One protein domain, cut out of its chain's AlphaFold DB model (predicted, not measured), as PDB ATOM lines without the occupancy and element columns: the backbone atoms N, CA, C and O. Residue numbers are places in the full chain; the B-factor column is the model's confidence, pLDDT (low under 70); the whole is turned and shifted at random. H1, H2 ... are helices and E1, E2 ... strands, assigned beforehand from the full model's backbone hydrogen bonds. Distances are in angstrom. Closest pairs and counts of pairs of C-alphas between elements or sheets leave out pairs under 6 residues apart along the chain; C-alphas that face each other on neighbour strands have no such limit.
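What this domain is: This is residues 207 to 338 of the 348 residues of an uncharacterized protein of Loktanella ponticola (UniProt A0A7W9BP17). A strongly twisted sheet of five parallel strands is the middle of three layers, with H2 and H3 over one face and long H4 over the other; H1 packs on residues 316 to 320 of H4. The printed part has 132 residues, class mixed, with named elements E1 H1 E2 H2 E3 H3 E4 E5 H4 and sheet order E2 E3 E1 E4 E5. It is compact, radius of gyration of the C-alphas 14.0 A, spanning 41 by 36 by 26 A.

Where its parts are: Find C-alpha 210 at (85.114, 174.800, 214.893), where E1 begins, running to 214. Read on through H1, 223 to 230, E2, 235 to 239, H2, 248 to 259, E3, 263 to 268, H3, 274 to 285, E4, 291 to 295, and E5, 310 to 313. H4, 316 to 336, is 30.3 A long and ends at C-alpha 336, (77.326, 160.737, 225.389).

How they stand to each other: Look for N and O within hydrogen-bond range: N 237 and O 264, 3.0 A, join E2 and E3; N 212 and O 265, 2.8 A, E1 and E3; N 213 and O 291, 2.9 A, E1 and E4; N 311 and O 292, 2.9 A, E4 and E5. E2, H2, E3 form a strand-helix-strand unit, two parallel neighbours with a helix between; E1, H1, E2 and E3, H3, E4 are split ones, another strand between; the three crossovers are right-handed. H3 lies over E3 and E1, height over the sheet 9.0 A; H2, 11.3 A, is on the same face. H4, 10.3 A, is on the opposite face, over E1 and E4. H1 only grazes the sheet and touches H4, closest C-alphas Ala 225 and Gly 316, 5.5 A. Every O i to N i+4 pair is within range in H1, H3 and H4, and 7 of 8 in H2.

The domain as a whole: The farthest C-alphas, Asp 272 and Gly 338, are 43.3 A apart. The printed part has no cut; the E4 to E5 link is long. Check pLDDT under 70 at residues 242 to 250, 252 to 253, 300 to 302 and 338.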
ATOM      1  N   GLU A 207      81.348 173.338 222.844       82.50
ATOM      2  CA  GLU A 207      81.306 174.264 221.708       82.50
ATOM      3  C   GLU A 207      80.747 173.616 220.431       82.50
ATOM      4  O   GLU A 207      80.963 172.431 220.161       82.50
ATOM      5  N   THR A 208      80.061 174.419 219.613       80.62
ATOM      6  CA  THR A 208      79.295 173.943 218.444       80.62
ATOM      7  C   THR A 208      79.971 174.192 217.118       80.62
ATOM      8  O   THR A 208      79.820 173.400 216.202       80.62
ATOM      9  N   GLY A 209      80.710 175.283 217.024       87.81
ATOM     10  CA  GLY A 209      81.558 175.636 215.905       87.81
ATOM     11  C   GLY A 209      82.946 175.024 216.018       87.81
ATOM     12  O   GLY A 209      83.261 174.300 216.967       87.81
ATOM     13  N   GLN A 210      83.788 175.368 215.058       92.25
ATOM     14  CA  GLN A 210      85.114 174.800 214.893       92.25
ATOM     15  C   GLN A 210      86.106 175.888 214.484       92.25
ATOM     16  O   GLN A 210      85.764 176.794 213.726       92.25
ATOM     17  N   LEU A 211      87.326 175.812 215.007       93.88
ATOM     18  CA  LEU A 211      88.451 176.646 214.612       93.88
ATOM     19  C   LEU A 211      89.516 175.771 213.961       93.88
ATOM     20  O   LEU A 211      90.059 174.861 214.588       93.88
ATOM     21  N   ILE A 212      89.805 176.080 212.705       95.00
ATOM     22  CA  ILE A 212      90.716 175.359 211.830       95.00
ATOM     23  C   ILE A 212      91.896 176.268 211.524       95.00
ATOM     24  O   ILE A 212      91.711 177.412 211.112       95.00
ATOM     25  N   VAL A 213      93.108 175.758 211.688       94.75
ATOM     26  CA  VAL A 213      94.303 176.387 211.118       94.75
ATOM     27  C   VAL A 213      94.506 175.802 209.725       94.75
ATOM     28  O   VAL A 213      94.697 174.598 209.605       94.75
ATOM     29  N   LEU A 214      94.436 176.629 208.682       94.62
ATOM     30  CA  LEU A 214      94.685 176.220 207.300       94.62
ATOM     31  C   LEU A 214      96.109 176.622 206.911       94.62
ATOM     32  O   LEU A 214      96.453 177.803 206.957       94.62
ATOM     33  N   THR A 215      96.939 175.648 206.549       92.62
ATOM     34  CA  THR A 215      98.349 175.890 206.192       92.62
ATOM     35  C   THR A 215      98.546 176.214 204.709       92.62
ATOM     36  O   THR A 215      99.593 176.729 204.330       92.62
ATOM     37  N   GLY A 216      97.536 175.959 203.877       88.00
ATOM     38  CA  GLY A 216      97.499 176.375 202.476       88.00
ATOM     39  C   GLY A 216      96.840 177.742 202.264       88.00
ATOM     40  O   GLY A 216      96.308 178.341 203.209       88.00
ATOM     41  N   PRO A 217      96.839 178.240 201.017       88.25
ATOM     42  CA  PRO A 217      96.059 179.412 200.639       88.25
ATOM     43  C   PRO A 217      94.550 179.143 200.762       88.25
ATOM     44  O   PRO A 217      94.091 177.998 200.798       88.25
ATOM     45  N   ARG A 218      93.752 180.212 200.851       89.88
ATOM     46  CA  ARG A 218      92.298 180.141 201.100       89.88
ATOM     47  C   ARG A 218      91.540 179.298 200.066       89.88
ATOM     48  O   ARG A 218      90.579 178.622 200.423       89.88
ATOM     49  N   ASP A 219      91.959 179.369 198.814       89.88
ATOM     50  CA  ASP A 219      91.408 178.645 197.665       89.88
ATOM     51  C   ASP A 219      91.767 177.150 197.645       89.88
ATOM     52  O   ASP A 219      91.211 176.403 196.844       89.88
ATOM     53  N   SER A 220      92.606 176.680 198.578       89.94
ATOM     54  CA  SER A 220      92.861 175.244 198.760       89.94
ATOM     55  C   SER A 220      91.591 174.467 199.116       89.94
ATOM     56  O   SER A 220      91.489 173.277 198.829       89.94
ATOM     57  N   ILE A 221      90.615 175.121 199.755       91.25
ATOM     58  CA  ILE A 221      89.287 174.548 199.979       91.25
ATOM     59  C   ILE A 221      88.377 175.045 198.859       91.25
ATOM     60  O   ILE A 221      88.115 176.244 198.757       91.25
ATOM     61  N   SER A 222      87.876 174.121 198.038       91.88
ATOM     62  CA  SER A 222      87.017 174.465 196.903       91.88
ATOM     63  C   SER A 222      85.738 175.190 197.341       91.88
ATOM     64  O   SER A 222      85.210 174.960 198.433       91.88
ATOM     65  N   SER A 223      85.195 176.038 196.462       92.00
ATOM     66  CA  SER A 223      83.923 176.739 196.690       92.00
ATOM     67  C   SER A 223      82.778 175.773 196.999       92.00
ATOM     68  O   SER A 223      82.047 175.993 197.956       92.00
ATOM     69  N   THR A 224      82.687 174.650 196.285       91.00
ATOM     70  CA  THR A 224      81.670 173.612 196.518       91.00
ATOM     71  C   THR A 224      81.763 173.004 197.921       91.00
ATOM     72  O   THR A 224      80.748 172.826 198.595       91.00
ATOM     73  N   ALA A 225      82.977 172.721 198.412       90.88
ATOM     74  CA  ALA A 225      83.163 172.226 199.778       90.88
ATOM     75  C   ALA A 225      82.762 173.293 200.809       90.88
ATOM     76  O   ALA A 225      82.130 172.995 201.822       90.88
ATOM     77  N   LEU A 226      83.091 174.554 200.530       91.38
ATOM     78  CA  LEU A 226      82.728 175.700 201.353       91.38
ATOM     79  C   LEU A 226      81.211 175.946 201.411       91.38
ATOM     80  O   LEU A 226      80.714 176.246 202.494       91.38
ATOM     81  N   GLU A 227      80.491 175.809 200.300       90.31
ATOM     82  CA  GLU A 227      79.023 175.884 200.226       90.31
ATOM     83  C   GLU A 227      78.376 174.725 200.990       90.31
ATOM     84  O   GLU A 227      77.466 174.924 201.791       90.31
ATOM     85  N   THR A 228      78.919 173.516 200.842       89.44
ATOM     86  CA  THR A 228      78.446 172.340 201.585       89.44
ATOM     87  C   THR A 228      78.597 172.535 203.099       89.44
ATOM     88  O   THR A 228      77.699 172.209 203.875       89.44
ATOM     89  N   LEU A 229      79.707 173.134 203.543       90.69
ATOM     90  CA  LEU A 229      79.937 173.452 204.954       90.69
ATOM     91  C   LEU A 229      78.960 174.495 205.513       90.69
ATOM     92  O   LEU A 229      78.775 174.531 206.729       90.69
ATOM     93  N   GLU A 230      78.316 175.317 204.682       88.31
ATOM     94  CA  GLU A 230      77.305 176.285 205.138       88.31
ATOM     95  C   GLU A 230      76.001 175.603 205.586       88.31
ATOM     96  O   GLU A 230      75.271 176.157 206.409       88.31
ATOM     97  N   LEU A 231      75.763 174.354 205.161       86.00
ATOM     98  CA  LEU A 231      74.676 173.512 205.678       86.00
ATOM     99  C   LEU A 231      74.943 173.027 207.112       86.00
ATOM    100  O   LEU A 231      74.012 172.718 207.853       86.00
ATOM    101  N   VAL A 232      76.216 172.974 207.521       86.81
ATOM    102  CA  VAL A 232      76.637 172.536 208.864       86.81
ATOM    103  C   VAL A 232      76.927 173.733 209.777       86.81
ATOM    104  O   VAL A 232      76.609 173.729 210.968       86.81
ATOM    105  N   PHE A 233      77.530 174.788 209.235       88.94
ATOM    106  CA  PHE A 233      78.003 175.950 209.979       88.94
ATOM    107  C   PHE A 233      77.319 177.226 209.489       88.94
ATOM    108  O   PHE A 233      77.418 177.605 208.332       88.94
ATOM    109  N   HIS A 234      76.693 177.967 210.404       80.19
ATOM    110  CA  HIS A 234      75.919 179.169 210.054       80.19
ATOM    111  C   HIS A 234      76.770 180.376 209.659       80.19
ATOM    112  O   HIS A 234      76.245 181.380 209.177       80.19
ATOM    113  N   ARG A 235      78.062 180.364 209.990       82.88
ATOM    114  CA  ARG A 235      78.943 181.495 209.721       82.88
ATOM    115  C   ARG A 235      80.354 181.011 209.490       82.88
ATOM    116  O   ARG A 235      80.881 180.269 210.314       82.88
ATOM    117  N   ARG A 236      80.983 181.529 208.441       89.25
ATOM    118  CA  ARG A 236      82.403 181.345 208.155       89.25
ATOM    119  C   ARG A 236      83.162 182.652 208.361       89.25
ATOM    120  O   ARG A 236      82.669 183.715 207.989       89.25
ATOM    121  N   ILE A 237      84.342 182.582 208.970       88.88
ATOM    122  CA  ILE A 237      85.255 183.722 209.144       88.88
ATOM    123  C   ILE A 237      86.665 183.274 208.774       88.88
ATOM    124  O   ILE A 237      87.072 182.178 209.149       88.88
ATOM    125  N   TRP A 238      87.395 184.133 208.069       89.19
ATOM    126  CA  TRP A 238      88.798 183.941 207.714       89.19
ATOM    127  C   TRP A 238      89.647 184.957 208.470       89.19
ATOM    128  O   TRP A 238      89.288 186.125 208.513       89.19
ATOM    129  N   LEU A 239      90.750 184.509 209.062       88.44
ATOM    130  CA  LEU A 239      91.687 185.343 209.806       88.44
ATOM    131  C   LEU A 239      93.084 185.155 209.218       88.44
ATOM    132  O   LEU A 239      93.622 184.053 209.260       88.44
ATOM    133  N   ASP A 240      93.684 186.228 208.717       80.56
ATOM    134  CA  ASP A 240      95.038 186.239 208.134       80.56
ATOM    135  C   ASP A 240      96.114 186.797 209.095       80.56
ATOM    136  O   ASP A 240      97.304 186.859 208.777       80.56
ATOM    137  N   GLY A 241      95.698 187.210 210.298       70.31
ATOM    138  CA  GLY A 241      96.554 187.827 211.311       70.31
ATOM    139  C   GLY A 241      96.665 189.357 211.233       70.31
ATOM    140  O   GLY A 241      97.233 189.953 212.150       70.31
ATOM    141  N   THR A 242      96.124 190.013 210.201       67.12
ATOM    142  CA  THR A 242      96.124 191.482 210.060       67.12
ATOM    143  C   THR A 242      95.014 192.151 210.869       67.12
ATOM    144  O   THR A 242      95.269 193.165 211.516       67.12
ATOM    145  N   GLU A 243      93.843 191.514 210.981       60.59
ATOM    146  CA  GLU A 243      92.677 191.979 211.761       60.59
ATOM    147  C   GLU A 243      92.923 192.069 213.287       60.59
ATOM    148  O   GLU A 243      92.027 192.368 214.079       60.59
ATOM    149  N   LEU A 244      94.144 191.766 213.735       57.03
ATOM    150  CA  LEU A 244      94.453 191.362 215.104       57.03
ATOM    151  C   LEU A 244      95.530 192.170 215.803       57.03
ATOM    152  O   LEU A 244      95.752 191.963 217.000       57.03
ATOM    153  N   ALA A 245      96.153 193.115 215.103       52.31
ATOM    154  CA  ALA A 245      97.220 193.938 215.658       52.31
ATOM    155  C   ALA A 245      96.787 194.805 216.868       52.31
ATOM    156  O   ALA A 245      97.653 195.337 217.550       52.31
ATOM    157  N   GLY A 246      95.485 194.898 217.198       55.44
ATOM    158  CA  GLY A 246      94.975 195.734 218.300       55.44
ATOM    159  C   GLY A 246      93.991 195.099 219.300       55.44
ATOM    160  O   GLY A 246      93.470 195.821 220.145       55.44
ATOM    161  N   ALA A 247      93.685 193.793 219.256       53.97
ATOM    162  CA  ALA A 247      92.540 193.239 220.010       53.97
ATOM    163  C   ALA A 247      92.837 191.929 220.773       53.97
ATOM    164  O   ALA A 247      92.334 190.868 220.420       53.97
ATOM    165  N   SER A 248      93.618 191.960 221.861       65.44
ATOM    166  CA  SER A 248      94.055 190.720 222.540       65.44
ATOM    167  C   SER A 248      92.978 190.030 223.401       65.44
ATOM    168  O   SER A 248      92.916 188.802 223.422       65.44
ATOM    169  N   ILE A 249      92.110 190.782 224.090       62.22
ATOM    170  CA  ILE A 249      91.046 190.226 224.960       62.22
ATOM    171  C   ILE A 249      89.712 190.133 224.213       62.22
ATOM    172  O   ILE A 249      89.039 189.100 224.251       62.22
ATOM    173  N   LYS A 250      89.356 191.187 223.470       68.19
ATOM    174  CA  LYS A 250      88.116 191.252 222.682       68.19
ATOM    175  C   LYS A 250      88.056 190.143 221.630       68.19
ATOM    176  O   LYS A 250      86.994 189.559 221.435       68.19
ATOM    177  N   LEU A 251      89.191 189.780 221.022       70.50
ATOM    178  CA  LEU A 251      89.248 188.650 220.100       70.50
ATOM    179  C   LEU A 251      88.908 187.332 220.787       70.50
ATOM    180  O   LEU A 251      88.110 186.578 220.251       70.50
ATOM    181  N   LYS A 252      89.493 187.037 221.953       68.88
ATOM    182  CA  LYS A 252      89.232 185.771 222.658       68.88
ATOM    183  C   LYS A 252      87.748 185.620 222.949       68.88
ATOM    184  O   LYS A 252      87.162 184.582 222.655       68.88
ATOM    185  N   ALA A 253      87.139 186.690 223.460       67.94
ATOM    186  CA  ALA A 253      85.706 186.741 223.704       67.94
ATOM    187  C   ALA A 253      84.911 186.548 222.404       67.94
ATOM    188  O   ALA A 253      83.970 185.760 222.388       67.94
ATOM    189  N   ASN A 254      85.315 187.193 221.306       74.44
ATOM    190  CA  ASN A 254      84.650 187.071 220.010       74.44
ATOM    191  C   ASN A 254      84.795 185.671 219.398       74.44
ATOM    192  O   ASN A 254      83.794 185.114 218.968       74.44
ATOM    193  N   LEU A 255      85.987 185.071 219.395       76.38
ATOM    194  CA  LEU A 255      86.241 183.732 218.858       76.38
ATOM    195  C   LEU A 255      85.529 182.662 219.672       76.38
ATOM    196  O   LEU A 255      84.822 181.842 219.097       76.38
ATOM    197  N   ALA A 256      85.620 182.719 221.003       70.88
ATOM    198  CA  ALA A 256      84.852 181.830 221.864       70.88
ATOM    199  C   ALA A 256      83.345 181.999 221.607       70.88
ATOM    200  O   ALA A 256      82.604 181.029 221.490       70.88
ATOM    201  N   LEU A 257      82.866 183.234 221.446       72.06
ATOM    202  CA  LEU A 257      81.467 183.512 221.128       72.06
ATOM    203  C   LEU A 257      81.061 183.016 219.727       72.06
ATOM    204  O   LEU A 257      79.921 182.583 219.561       72.06
ATOM    205  N   LEU A 258      81.962 183.040 218.745       73.50
ATOM    206  CA  LEU A 258      81.748 182.535 217.386       73.50
ATOM    207  C   LEU A 258      81.729 181.003 217.351       73.50
ATOM    208  O   LEU A 258      80.761 180.432 216.848       73.50
ATOM    209  N   LYS A 259      82.703 180.334 217.983       78.12
ATOM    210  CA  LYS A 259      82.694 178.874 218.182       78.12
ATOM    211  C   LYS A 259      81.462 178.422 218.962       78.12
ATOM    212  O   LYS A 259      80.926 177.349 218.740       78.12
ATOM    213  N   ARG A 260      80.908 179.267 219.828       74.69
ATOM    214  CA  ARG A 260      79.635 178.991 220.511       74.69
ATOM    215  C   ARG A 260      78.394 179.185 219.632       74.69
ATOM    216  O   ARG A 260      77.292 178.923 220.108       74.69
ATOM    217  N   ARG A 261      78.497 179.725 218.414       71.62
ATOM    218  CA  ARG A 261      77.367 180.091 217.529       71.62
ATOM    219  C   ARG A 261      77.373 179.314 216.201       71.62
ATOM    220  O   ARG A 261      76.928 179.866 215.203       71.62
ATOM    221  N   LYS A 262      77.847 178.062 216.180       75.75
ATOM    222  CA  LYS A 262      78.066 177.291 214.937       75.75
ATOM    223  C   LYS A 262      79.026 177.983 213.951       75.75
ATOM    224  O   LYS A 262      78.860 177.872 212.742       75.75
ATOM    225  N   GLY A 263      79.980 178.766 214.457       80.81
ATOM    226  CA  GLY A 263      80.960 179.444 213.613       80.81
ATOM    227  C   GLY A 263      82.058 178.488 213.159       80.81
ATOM    228  O   GLY A 263      82.643 177.800 213.993       80.81
ATOM    229  N   LEU A 264      82.351 178.488 211.866       88.56
ATOM    230  CA  LEU A 264      83.544 177.899 211.280       88.56
ATOM    231  C   LEU A 264      84.589 179.001 211.104       88.56
ATOM    232  O   LEU A 264      84.397 179.945 210.338       88.56
ATOM    233  N   VAL A 265      85.675 178.922 211.859       89.31
ATOM    234  CA  VAL A 265      86.743 179.920 211.835       89.31
ATOM    235  C   VAL A 265      87.968 179.303 211.188       89.31
ATOM    236  O   VAL A 265      88.487 178.313 211.691       89.31
ATOM    237  N   PHE A 266      88.455 179.918 210.119       90.38
ATOM    238  CA  PHE A 266      89.724 179.576 209.498       90.38
ATOM    239  C   PHE A 266      90.787 180.594 209.891       90.38
ATOM    240  O   PHE A 266      90.598 181.798 209.727       90.38
ATOM    241  N   VAL A 267      91.917 180.108 210.389       90.25
ATOM    242  CA  VAL A 267      93.143 180.885 210.568       90.25
ATOM    243  C   VAL A 267      94.092 180.499 209.445       90.25
ATOM    244  O   VAL A 267      94.585 179.374 209.424       90.25
ATOM    245  N   LEU A 268      94.331 181.419 208.515       90.69
ATOM    246  CA  LEU A 268      95.293 181.239 207.433       90.69
ATOM    247  C   LEU A 268      96.699 181.323 208.019       90.69
ATOM    248  O   LEU A 268      97.058 182.341 208.600       90.69
ATOM    249  N   ALA A 269      97.483 180.258 207.903       88.94
ATOM    250  CA  ALA A 269      98.812 180.148 208.504       88.94
ATOM    251  C   ALA A 269      99.861 179.590 207.525       88.94
ATOM    252  O   ALA A 269     100.898 179.066 207.938       88.94
ATOM    253  N   GLY A 270      99.607 179.712 206.221       85.62
ATOM    254  CA  GLY A 270     100.574 179.347 205.189       85.62
ATOM    255  C   GLY A 270     101.822 180.233 205.140       85.62
ATOM    256  O   GLY A 270     101.949 181.172 205.934       85.62
ATOM    257  N   PRO A 271     102.775 179.922 204.240       82.62
ATOM    258  CA  PRO A 271     103.984 180.720 203.976       82.62
ATOM    259  C   PRO A 271     103.735 182.217 203.869       82.62
ATOM    260  O   PRO A 271     104.423 182.995 204.529       82.62
ATOM    261  N   ASP A 272     102.665 182.595 203.178       84.44
ATOM    262  CA  ASP A 272     102.324 183.994 202.918       84.44
ATOM    263  C   ASP A 272     101.636 184.693 204.107       84.44
ATOM    264  O   ASP A 272     101.366 185.893 204.072       84.44
ATOM    265  N   HIS A 273     101.377 183.968 205.203       86.19
ATOM    266  CA  HIS A 273     100.659 184.464 206.380       86.19
ATOM    267  C   HIS A 273     101.472 184.317 207.683       86.19
ATOM    268  O   HIS A 273     101.037 183.648 208.628       86.19
ATOM    269  N   PRO A 274     102.635 184.989 207.822       85.94
ATOM    270  CA  PRO A 274     103.477 184.885 209.019       85.94
ATOM    271  C   PRO A 274     102.765 185.360 210.297       85.94
ATOM    272  O   PRO A 274     102.937 184.779 211.372       85.94
ATOM    273  N   ARG A 275     101.899 186.380 210.192       85.00
ATOM    274  CA  ARG A 275     101.056 186.839 211.313       85.00
ATOM    275  C   ARG A 275     100.007 185.797 211.703       85.00
ATOM    276  O   ARG A 275      99.745 185.605 212.891       85.00
ATOM    277  N   GLY A 276      99.447 185.101 210.720       87.50
ATOM    278  CA  GLY A 276      98.514 184.002 210.919       87.50
ATOM    279  C   GLY A 276      99.143 182.781 211.594       87.50
ATOM    280  O   GLY A 276      98.547 182.227 212.516       87.50
ATOM    281  N   ARG A 277     100.399 182.438 211.270       88.69
ATOM    282  CA  ARG A 277     101.180 181.423 212.011       88.69
ATOM    283  C   ARG A 277     101.354 181.783 213.483       88.69
ATOM    284  O   ARG A 277     101.062 180.976 214.363       88.69
ATOM    285  N   ALA A 278     101.778 183.016 213.766       87.38
ATOM    286  CA  ALA A 278     101.932 183.489 215.141       87.38
ATOM    287  C   ALA A 278     100.601 183.444 215.917       87.38
ATOM    288  O   ALA A 278     100.574 183.099 217.104       87.38
ATOM    289  N   LEU A 279      99.489 183.759 215.242       86.62
ATOM    290  CA  LEU A 279      98.147 183.619 215.794       86.62
ATOM    291  C   LEU A 279      97.783 182.155 216.058       86.62
ATOM    292  O   LEU A 279      97.323 181.858 217.159       86.62
ATOM    293  N   ALA A 280      98.005 181.252 215.102       90.00
ATOM    294  CA  ALA A 280      97.738 179.824 215.245       90.00
ATOM    295  C   ALA A 280      98.463 179.247 216.472       90.00
ATOM    296  O   ALA A 280      97.817 178.683 217.354       90.00
ATOM    297  N   CYS A 281      99.764 179.524 216.625       89.88
ATOM    298  CA  CYS A 281     100.545 179.121 217.802       89.88
ATOM    299  C   CYS A 281     100.015 179.720 219.114       89.88
ATOM    300  O   CYS A 281     100.133 179.122 220.186       89.88
ATOM    301  N   ARG A 282      99.457 180.936 219.081       87.25
ATOM    302  CA  ARG A 282      98.840 181.554 220.263       87.25
ATOM    303  C   ARG A 282      97.514 180.881 220.616       87.25
ATOM    304  O   ARG A 282      97.277 180.631 221.792       87.25
ATOM    305  N   LEU A 283      96.663 180.612 219.628       87.56
ATOM    306  CA  LEU A 283      95.353 179.987 219.823       87.56
ATOM    307  C   LEU A 283      95.476 178.519 220.246       87.56
ATOM    308  O   LEU A 283      94.711 178.073 221.100       87.56
ATOM    309  N   ASP A 284      96.459 177.794 219.716       90.94
ATOM    310  CA  ASP A 284      96.748 176.406 220.088       90.94
ATOM    311  C   ASP A 284      97.237 176.293 221.537       90.94
ATOM    312  O   ASP A 284      96.701 175.506 222.314       90.94
ATOM    313  N   ARG A 285      98.144 177.186 221.972       88.88
ATOM    314  CA  ARG A 285      98.551 177.283 223.390       88.88
ATOM    315  C   ARG A 285      97.386 177.555 224.340       88.88
ATOM    316  O   ARG A 285      97.489 177.262 225.526       88.88
ATOM    317  N   MET A 286      96.297 178.125 223.833       85.56
ATOM    318  CA  MET A 286      95.074 178.365 224.593       85.56
ATOM    319  C   MET A 286      94.047 177.227 224.489       85.56
ATOM    320  O   MET A 286      92.973 177.347 225.074       85.56
ATOM    321  N   GLY A 287      94.328 176.167 223.728       88.12
ATOM    322  CA  GLY A 287      93.402 175.057 223.499       88.12
ATOM    323  C   GLY A 287      92.183 175.426 222.648       88.12
ATOM    324  O   GLY A 287      91.139 174.795 222.773       88.12
ATOM    325  N   LEU A 288      92.274 176.477 221.822       87.38
ATOM    326  CA  LEU A 288      91.149 176.936 220.997       87.38
ATOM    327  C   LEU A 288      91.110 176.309 219.601       87.38
ATOM    328  O   LEU A 288      90.047 176.336 218.978       87.38
ATOM    329  N   VAL A 289      92.237 175.791 219.106       91.69
ATOM    330  CA  VAL A 289      92.348 175.155 217.784       91.69
ATOM    331  C   VAL A 289      91.774 173.744 217.859       91.69
ATOM    332  O   VAL A 289      92.208 172.947 218.685       91.69
ATOM    333  N   ASP A 290      90.790 173.442 217.010       94.38
ATOM    334  CA  ASP A 290      90.195 172.102 216.940       94.38
ATOM    335  C   ASP A 290      90.968 171.187 215.982       94.38
ATOM    336  O   ASP A 290      91.003 169.982 216.203       94.38
ATOM    337  N   GLN A 291      91.561 171.745 214.923       95.94
ATOM    338  CA  GLN A 291      92.399 171.004 213.979       95.94
ATOM    339  C   GLN A 291      93.331 171.929 213.190       95.94
ATOM    340  O   GLN A 291      93.040 173.114 212.983       95.94
ATOM    341  N   VAL A 292      94.406 171.347 212.680       95.38
ATOM    342  CA  VAL A 292      95.267 171.915 211.647       95.38
ATOM    343  C   VAL A 292      95.048 171.111 210.373       95.38
ATOM    344  O   VAL A 292      95.062 169.881 210.396       95.38
ATOM    345  N   LEU A 293      94.792 171.809 209.275       95.50
ATOM    346  CA  LEU A 293      94.428 171.219 207.999       95.50
ATOM    347  C   LEU A 293      95.412 171.694 206.923       95.50
ATOM    348  O   LEU A 293      95.599 172.901 206.742       95.50
ATOM    349  N   SER A 294      96.022 170.744 206.219       94.62
ATOM    350  CA  SER A 294      97.088 171.006 205.249       94.62
ATOM    351  C   SER A 294      96.795 170.364 203.894       94.62
ATOM    352  O   SER A 294      96.517 169.167 203.854       94.62
ATOM    353  N   PRO A 295      96.873 171.104 202.777       92.94
ATOM    354  CA  PRO A 295      96.902 170.475 201.460       92.94
ATOM    355  C   PRO A 295      98.097 169.521 201.363       92.94
ATOM    356  O   PRO A 295      99.162 169.830 201.896       92.94
ATOM    357  N   GLU A 296      97.964 168.395 200.665       93.00
ATOM    358  CA  GLU A 296      99.092 167.470 200.437       93.00
ATOM    359  C   GLU A 296     100.266 168.127 199.694       93.00
ATOM    360  O   GLU A 296     101.416 167.741 199.883       93.00
ATOM    361  N   SER A 297      99.987 169.153 198.888       85.62
ATOM    362  CA  SER A 297     100.990 169.950 198.178       85.62
ATOM    363  C   SER A 297     101.671 171.017 199.041       85.62
ATOM    364  O   SER A 297     102.603 171.668 198.571       85.62
ATOM    365  N   ALA A 298     101.212 171.250 200.274       81.81
ATOM    366  CA  ALA A 298     101.779 172.286 201.124       81.81
ATOM    367  C   ALA A 298     103.095 171.818 201.753       81.81
ATOM    368  O   ALA A 298     103.170 170.755 202.370       81.81
ATOM    369  N   GLU A 299     104.129 172.655 201.666       70.25
ATOM    370  CA  GLU A 299     105.348 172.443 202.439       70.25
ATOM    371  C   GLU A 299     105.017 172.427 203.936       70.25
ATOM    372  O   GLU A 299     104.213 173.235 204.414       70.25
ATOM    373  N   ALA A 300     105.653 171.521 204.689       60.91
ATOM    374  CA  ALA A 300     105.501 171.385 206.138       60.91
ATOM    375  C   ALA A 300     106.085 172.611 206.870       60.91
ATOM    376  O   ALA A 300     107.126 172.564 207.522       60.91
ATOM    377  N   GLY A 301     105.433 173.760 206.731       62.25
ATOM    378  CA  GLY A 301     105.910 175.031 207.235       62.25
ATOM    379  C   GLY A 301     105.627 175.167 208.722       62.25
ATOM    380  O   GLY A 301     104.501 175.473 209.088       62.25
ATOM    381  N   GLY A 302     106.645 174.980 209.570       68.44
ATOM    382  CA  GLY A 302     106.785 175.543 210.930       68.44
ATOM    383  C   GLY A 302     105.668 175.319 211.968       68.44
ATOM    384  O   GLY A 302     105.784 175.810 213.088       68.44
ATOM    385  N   LEU A 303     104.592 174.609 211.628       79.88
ATOM    386  CA  LEU A 303     103.396 174.395 212.453       79.88
ATOM    387  C   LEU A 303     103.312 172.969 213.011       79.88
ATOM    388  O   LEU A 303     102.334 172.622 213.671       79.88
ATOM    389  N   SER A 304     104.356 172.162 212.808       78.31
ATOM    390  CA  SER A 304     104.501 170.827 213.404       78.31
ATOM    391  C   SER A 304     104.507 170.850 214.937       78.31
ATOM    392  O   SER A 304     104.232 169.836 215.566       78.31
ATOM    393  N   ALA A 305     104.779 172.010 215.544       84.69
ATOM    394  CA  ALA A 305     104.760 172.206 216.991       84.69
ATOM    395  C   ALA A 305     103.355 172.447 217.586       84.69
ATOM    396  O   ALA A 305     103.233 172.545 218.810       84.69
ATOM    397  N   LEU A 306     102.307 172.589 216.762       89.38
ATOM    398  CA  LEU A 306     100.936 172.741 217.260       89.38
ATOM    399  C   LEU A 306     100.424 171.418 217.845       89.38
ATOM    400  O   LEU A 306     100.615 170.357 217.255       89.38
ATOM    401  N   LYS A 307      99.742 171.495 218.990       92.88
ATOM    402  CA  LYS A 307      99.186 170.334 219.703       92.88
ATOM    403  C   LYS A 307      97.887 169.820 219.088       92.88
ATOM    404  O   LYS A 307      97.529 168.665 219.313       92.88
ATOM    405  N   ALA A 308      97.152 170.681 218.389       92.81
ATOM    406  CA  ALA A 308      95.901 170.305 217.751       92.81
ATOM    407  C   ALA A 308      96.091 169.171 216.718       92.81
ATOM    408  O   ALA A 308      97.138 169.105 216.068       92.81
ATOM    409  N   PRO A 309      95.077 168.301 216.533       93.94
ATOM    410  CA  PRO A 309      95.109 167.240 215.532       93.94
ATOM    411  C   PRO A 309      95.456 167.774 214.143       93.94
ATOM    412  O   PRO A 309      94.900 168.782 213.706       93.94
ATOM    413  N   GLN A 310      96.361 167.081 213.460       93.81
ATOM    414  CA  GLN A 310      96.833 167.424 212.122       93.81
ATOM    415  C   GLN A 310      96.149 166.506 211.105       93.81
ATOM    416  O   GLN A 310      96.073 165.297 211.325       93.81
ATOM    417  N   ALA A 311      95.673 167.063 209.996       94.69
ATOM    418  CA  ALA A 311      95.122 166.303 208.880       94.69
ATOM    419  C   ALA A 311      95.614 166.868 207.545       94.69
ATOM    420  O   ALA A 311      95.708 168.087 207.374       94.69
ATOM    421  N   THR A 312      95.896 165.977 206.596       94.62
ATOM    422  CA  THR A 312      96.197 166.336 205.208       94.62
ATOM    423  C   THR A 312      94.989 166.095 204.309       94.62
ATOM    424  O   THR A 312      94.120 165.285 204.636       94.62
ATOM    425  N   PHE A 313      94.910 166.802 203.182       95.06
ATOM    426  CA  PHE A 313      93.864 166.584 202.188       95.06
ATOM    427  C   PHE A 313      94.372 166.776 200.755       95.06
ATOM    428  O   PHE A 313      95.101 167.724 200.463       95.06
ATOM    429  N   ALA A 314      93.932 165.896 199.856       94.06
ATOM    430  CA  ALA A 314      94.252 165.957 198.429       94.06
ATOM    431  C   ALA A 314      93.349 166.931 197.646       94.06
ATOM    432  O   ALA A 314      93.738 167.455 196.608       94.06
ATOM    433  N   ASN A 315      92.110 167.143 198.106       92.38
ATOM    434  CA  ASN A 315      91.094 167.930 197.401       92.38
ATOM    435  C   ASN A 315      89.996 168.460 198.349       92.38
ATOM    436  O   ASN A 315      89.966 168.147 199.540       92.38
ATOM    437  N   GLY A 316      89.075 169.267 197.808       90.44
ATOM    438  CA  GLY A 316      87.966 169.871 198.559       90.44
ATOM    439  C   GLY A 316      87.073 168.863 199.301       90.44
ATOM    440  O   GLY A 316      86.843 169.056 200.497       90.44
ATOM    441  N   PRO A 317      86.605 167.774 198.663       92.38
ATOM    442  CA  PRO A 317      85.861 166.726 199.360       92.38
ATOM    443  C   PRO A 317      86.631 166.105 200.535       92.38
ATOM    444  O   PRO A 317      86.053 165.875 201.597       92.38
ATOM    445  N   ALA A 318      87.941 165.883 200.394       93.81
ATOM    446  CA  ALA A 318      88.763 165.379 201.491       93.81
ATOM    447  C   ALA A 318      88.898 166.381 202.647       93.81
ATOM    448  O   ALA A 318      88.810 165.991 203.814       93.81
ATOM    449  N   ALA A 319      89.018 167.678 202.344       94.06
ATOM    450  CA  ALA A 319      88.964 168.728 203.358       94.06
ATOM    451  C   ALA A 319      87.615 168.733 204.100       94.06
ATOM    452  O   ALA A 319      87.591 168.831 205.329       94.06
ATOM    453  N   LEU A 320      86.499 168.593 203.374       93.56
ATOM    454  CA  LEU A 320      85.153 168.506 203.947       93.56
ATOM    455  C   LEU A 320      85.040 167.334 204.934       93.56
ATOM    456  O   LEU A 320      84.618 167.547 206.071       93.56
ATOM    457  N   GLU A 321      85.447 166.124 204.540       94.12
ATOM    458  CA  GLU A 321      85.387 164.944 205.415       94.12
ATOM    459  C   GLU A 321      86.248 165.114 206.673       94.12
ATOM    460  O   GLU A 321      85.797 164.784 207.771       94.12
ATOM    461  N   ALA A 322      87.449 165.694 206.559       94.88
ATOM    462  CA  ALA A 322      88.303 165.965 207.717       94.88
ATOM    463  C   ALA A 322      87.629 166.922 208.720       94.88
ATOM    464  O   ALA A 322      87.606 166.662 209.925       94.88
ATOM    465  N   ILE A 323      87.021 168.003 208.220       94.81
ATOM    466  CA  ILE A 323      86.281 168.982 209.034       94.81
ATOM    467  C   ILE A 323      85.074 168.317 209.712       94.81
ATOM    468  O   ILE A 323      84.889 168.426 210.929       94.81
ATOM    469  N   VAL A 324      84.274 167.581 208.937       93.75
ATOM    470  CA  VAL A 324      83.076 166.876 209.412       93.75
ATOM    471  C   VAL A 324      83.427 165.812 210.451       93.75
ATOM    472  O   VAL A 324      82.699 165.667 211.434       93.75
ATOM    473  N   ALA A 325      84.551 165.107 210.304       94.25
ATOM    474  CA  ALA A 325      84.984 164.080 211.248       94.25
ATOM    475  C   ALA A 325      85.229 164.648 212.656       94.25
ATOM    476  O   ALA A 325      84.757 164.075 213.645       94.25
ATOM    477  N   VAL A 326      85.906 165.798 212.759       94.38
ATOM    478  CA  VAL A 326      86.116 166.481 214.046       94.38
ATOM    479  C   VAL A 326      84.791 166.969 214.622       94.38
ATOM    480  O   VAL A 326      84.520 166.769 215.810       94.38
ATOM    481  N   GLN A 327      83.922 167.552 213.796       93.31
ATOM    482  CA  GLN A 327      82.619 168.031 214.252       93.31
ATOM    483  C   GLN A 327      81.726 166.888 214.766       93.31
ATOM    484  O   GLN A 327      81.147 167.007 215.851       93.31
ATOM    485  N   ARG A 328      81.713 165.744 214.071       93.12
ATOM    486  CA  ARG A 328      81.035 164.506 214.482       93.12
ATOM    487  C   ARG A 328      81.555 163.994 215.821       93.12
ATOM    488  O   ARG A 328      80.762 163.660 216.697       93.12
ATOM    489  N   ALA A 329      82.873 163.975 216.025       92.12
ATOM    490  CA  ALA A 329      83.459 163.571 217.303       92.12
ATOM    491  C   ALA A 329      83.019 164.497 218.454       92.12
ATOM    492  O   ALA A 329      82.711 164.037 219.557       92.12
ATOM    493  N   LYS A 330      82.922 165.810 218.200       90.06
ATOM    494  CA  LYS A 330      82.387 166.770 219.178       90.06
ATOM    495  C   LYS A 330      80.904 166.516 219.472       90.06
ATOM    496  O   LYS A 330      80.525 166.554 220.643       90.06
ATOM    497  N   ALA A 331      80.095 166.227 218.453       90.06
ATOM    498  CA  ALA A 331      78.677 165.910 218.609       90.06
ATOM    499  C   ALA A 331      78.462 164.617 219.411       90.06
ATOM    500  O   ALA A 331      77.719 164.632 220.391       90.06
ATOM    501  N   ALA A 332      79.181 163.543 219.073       89.81
ATOM    502  CA  ALA A 332      79.119 162.263 219.778       89.81
ATOM    503  C   ALA A 332      79.473 162.413 221.265       89.81
ATOM    504  O   ALA A 332      78.754 161.923 222.132       89.81
ATOM    505  N   ARG A 333      80.531 163.171 221.576       87.06
ATOM    506  CA  ARG A 333      80.901 163.499 222.959       87.06
ATOM    507  C   ARG A 333      79.797 164.268 223.687       87.06
ATOM    508  O   ARG A 333      79.501 163.952 224.834       87.06
ATOM    509  N   ALA A 334      79.190 165.265 223.044       83.12
ATOM    510  CA  ALA A 334      78.095 166.016 223.653       83.12
ATOM    511  C   ALA A 334      76.906 165.095 223.975       83.12
ATOM    512  O   ALA A 334      76.421 165.109 225.107       83.12
ATOM    513  N   MET A 335      76.508 164.250 223.019       84.62
ATOM    514  CA  MET A 335      75.428 163.268 223.181       84.62
ATOM    515  C   MET A 335      75.716 162.256 224.296       84.62
ATOM    516  O   MET A 335      74.852 162.017 225.131       84.62
ATOM    517  N   ALA A 336      76.940 161.723 224.375       82.25
ATOM    518  CA  ALA A 336      77.326 160.737 225.389       82.25
ATOM    519  C   ALA A 336      77.177 161.257 226.827       82.25
ATOM    520  O   ALA A 336      76.836 160.501 227.731       82.25
ATOM    521  N   TYR A 337      77.379 162.556 227.054       72.69
ATOM    522  CA  TYR A 337      77.193 163.146 228.379       72.69
ATOM    523  C   TYR A 337      75.736 163.544 228.677       72.69
ATOM    524  O   TYR A 337      75.501 164.268 229.646       72.69
ATOM    525  N   GLY A 338      74.763 163.167 227.836       65.06
ATOM    526  CA  GLY A 338      73.389 163.684 227.910       65.06
ATOM    527  C   GLY A 338      73.341 165.207 227.757       65.06
ATOM    528  O   GLY A 338      72.456 165.888 228.281       65.06
TER     529      GLY A 338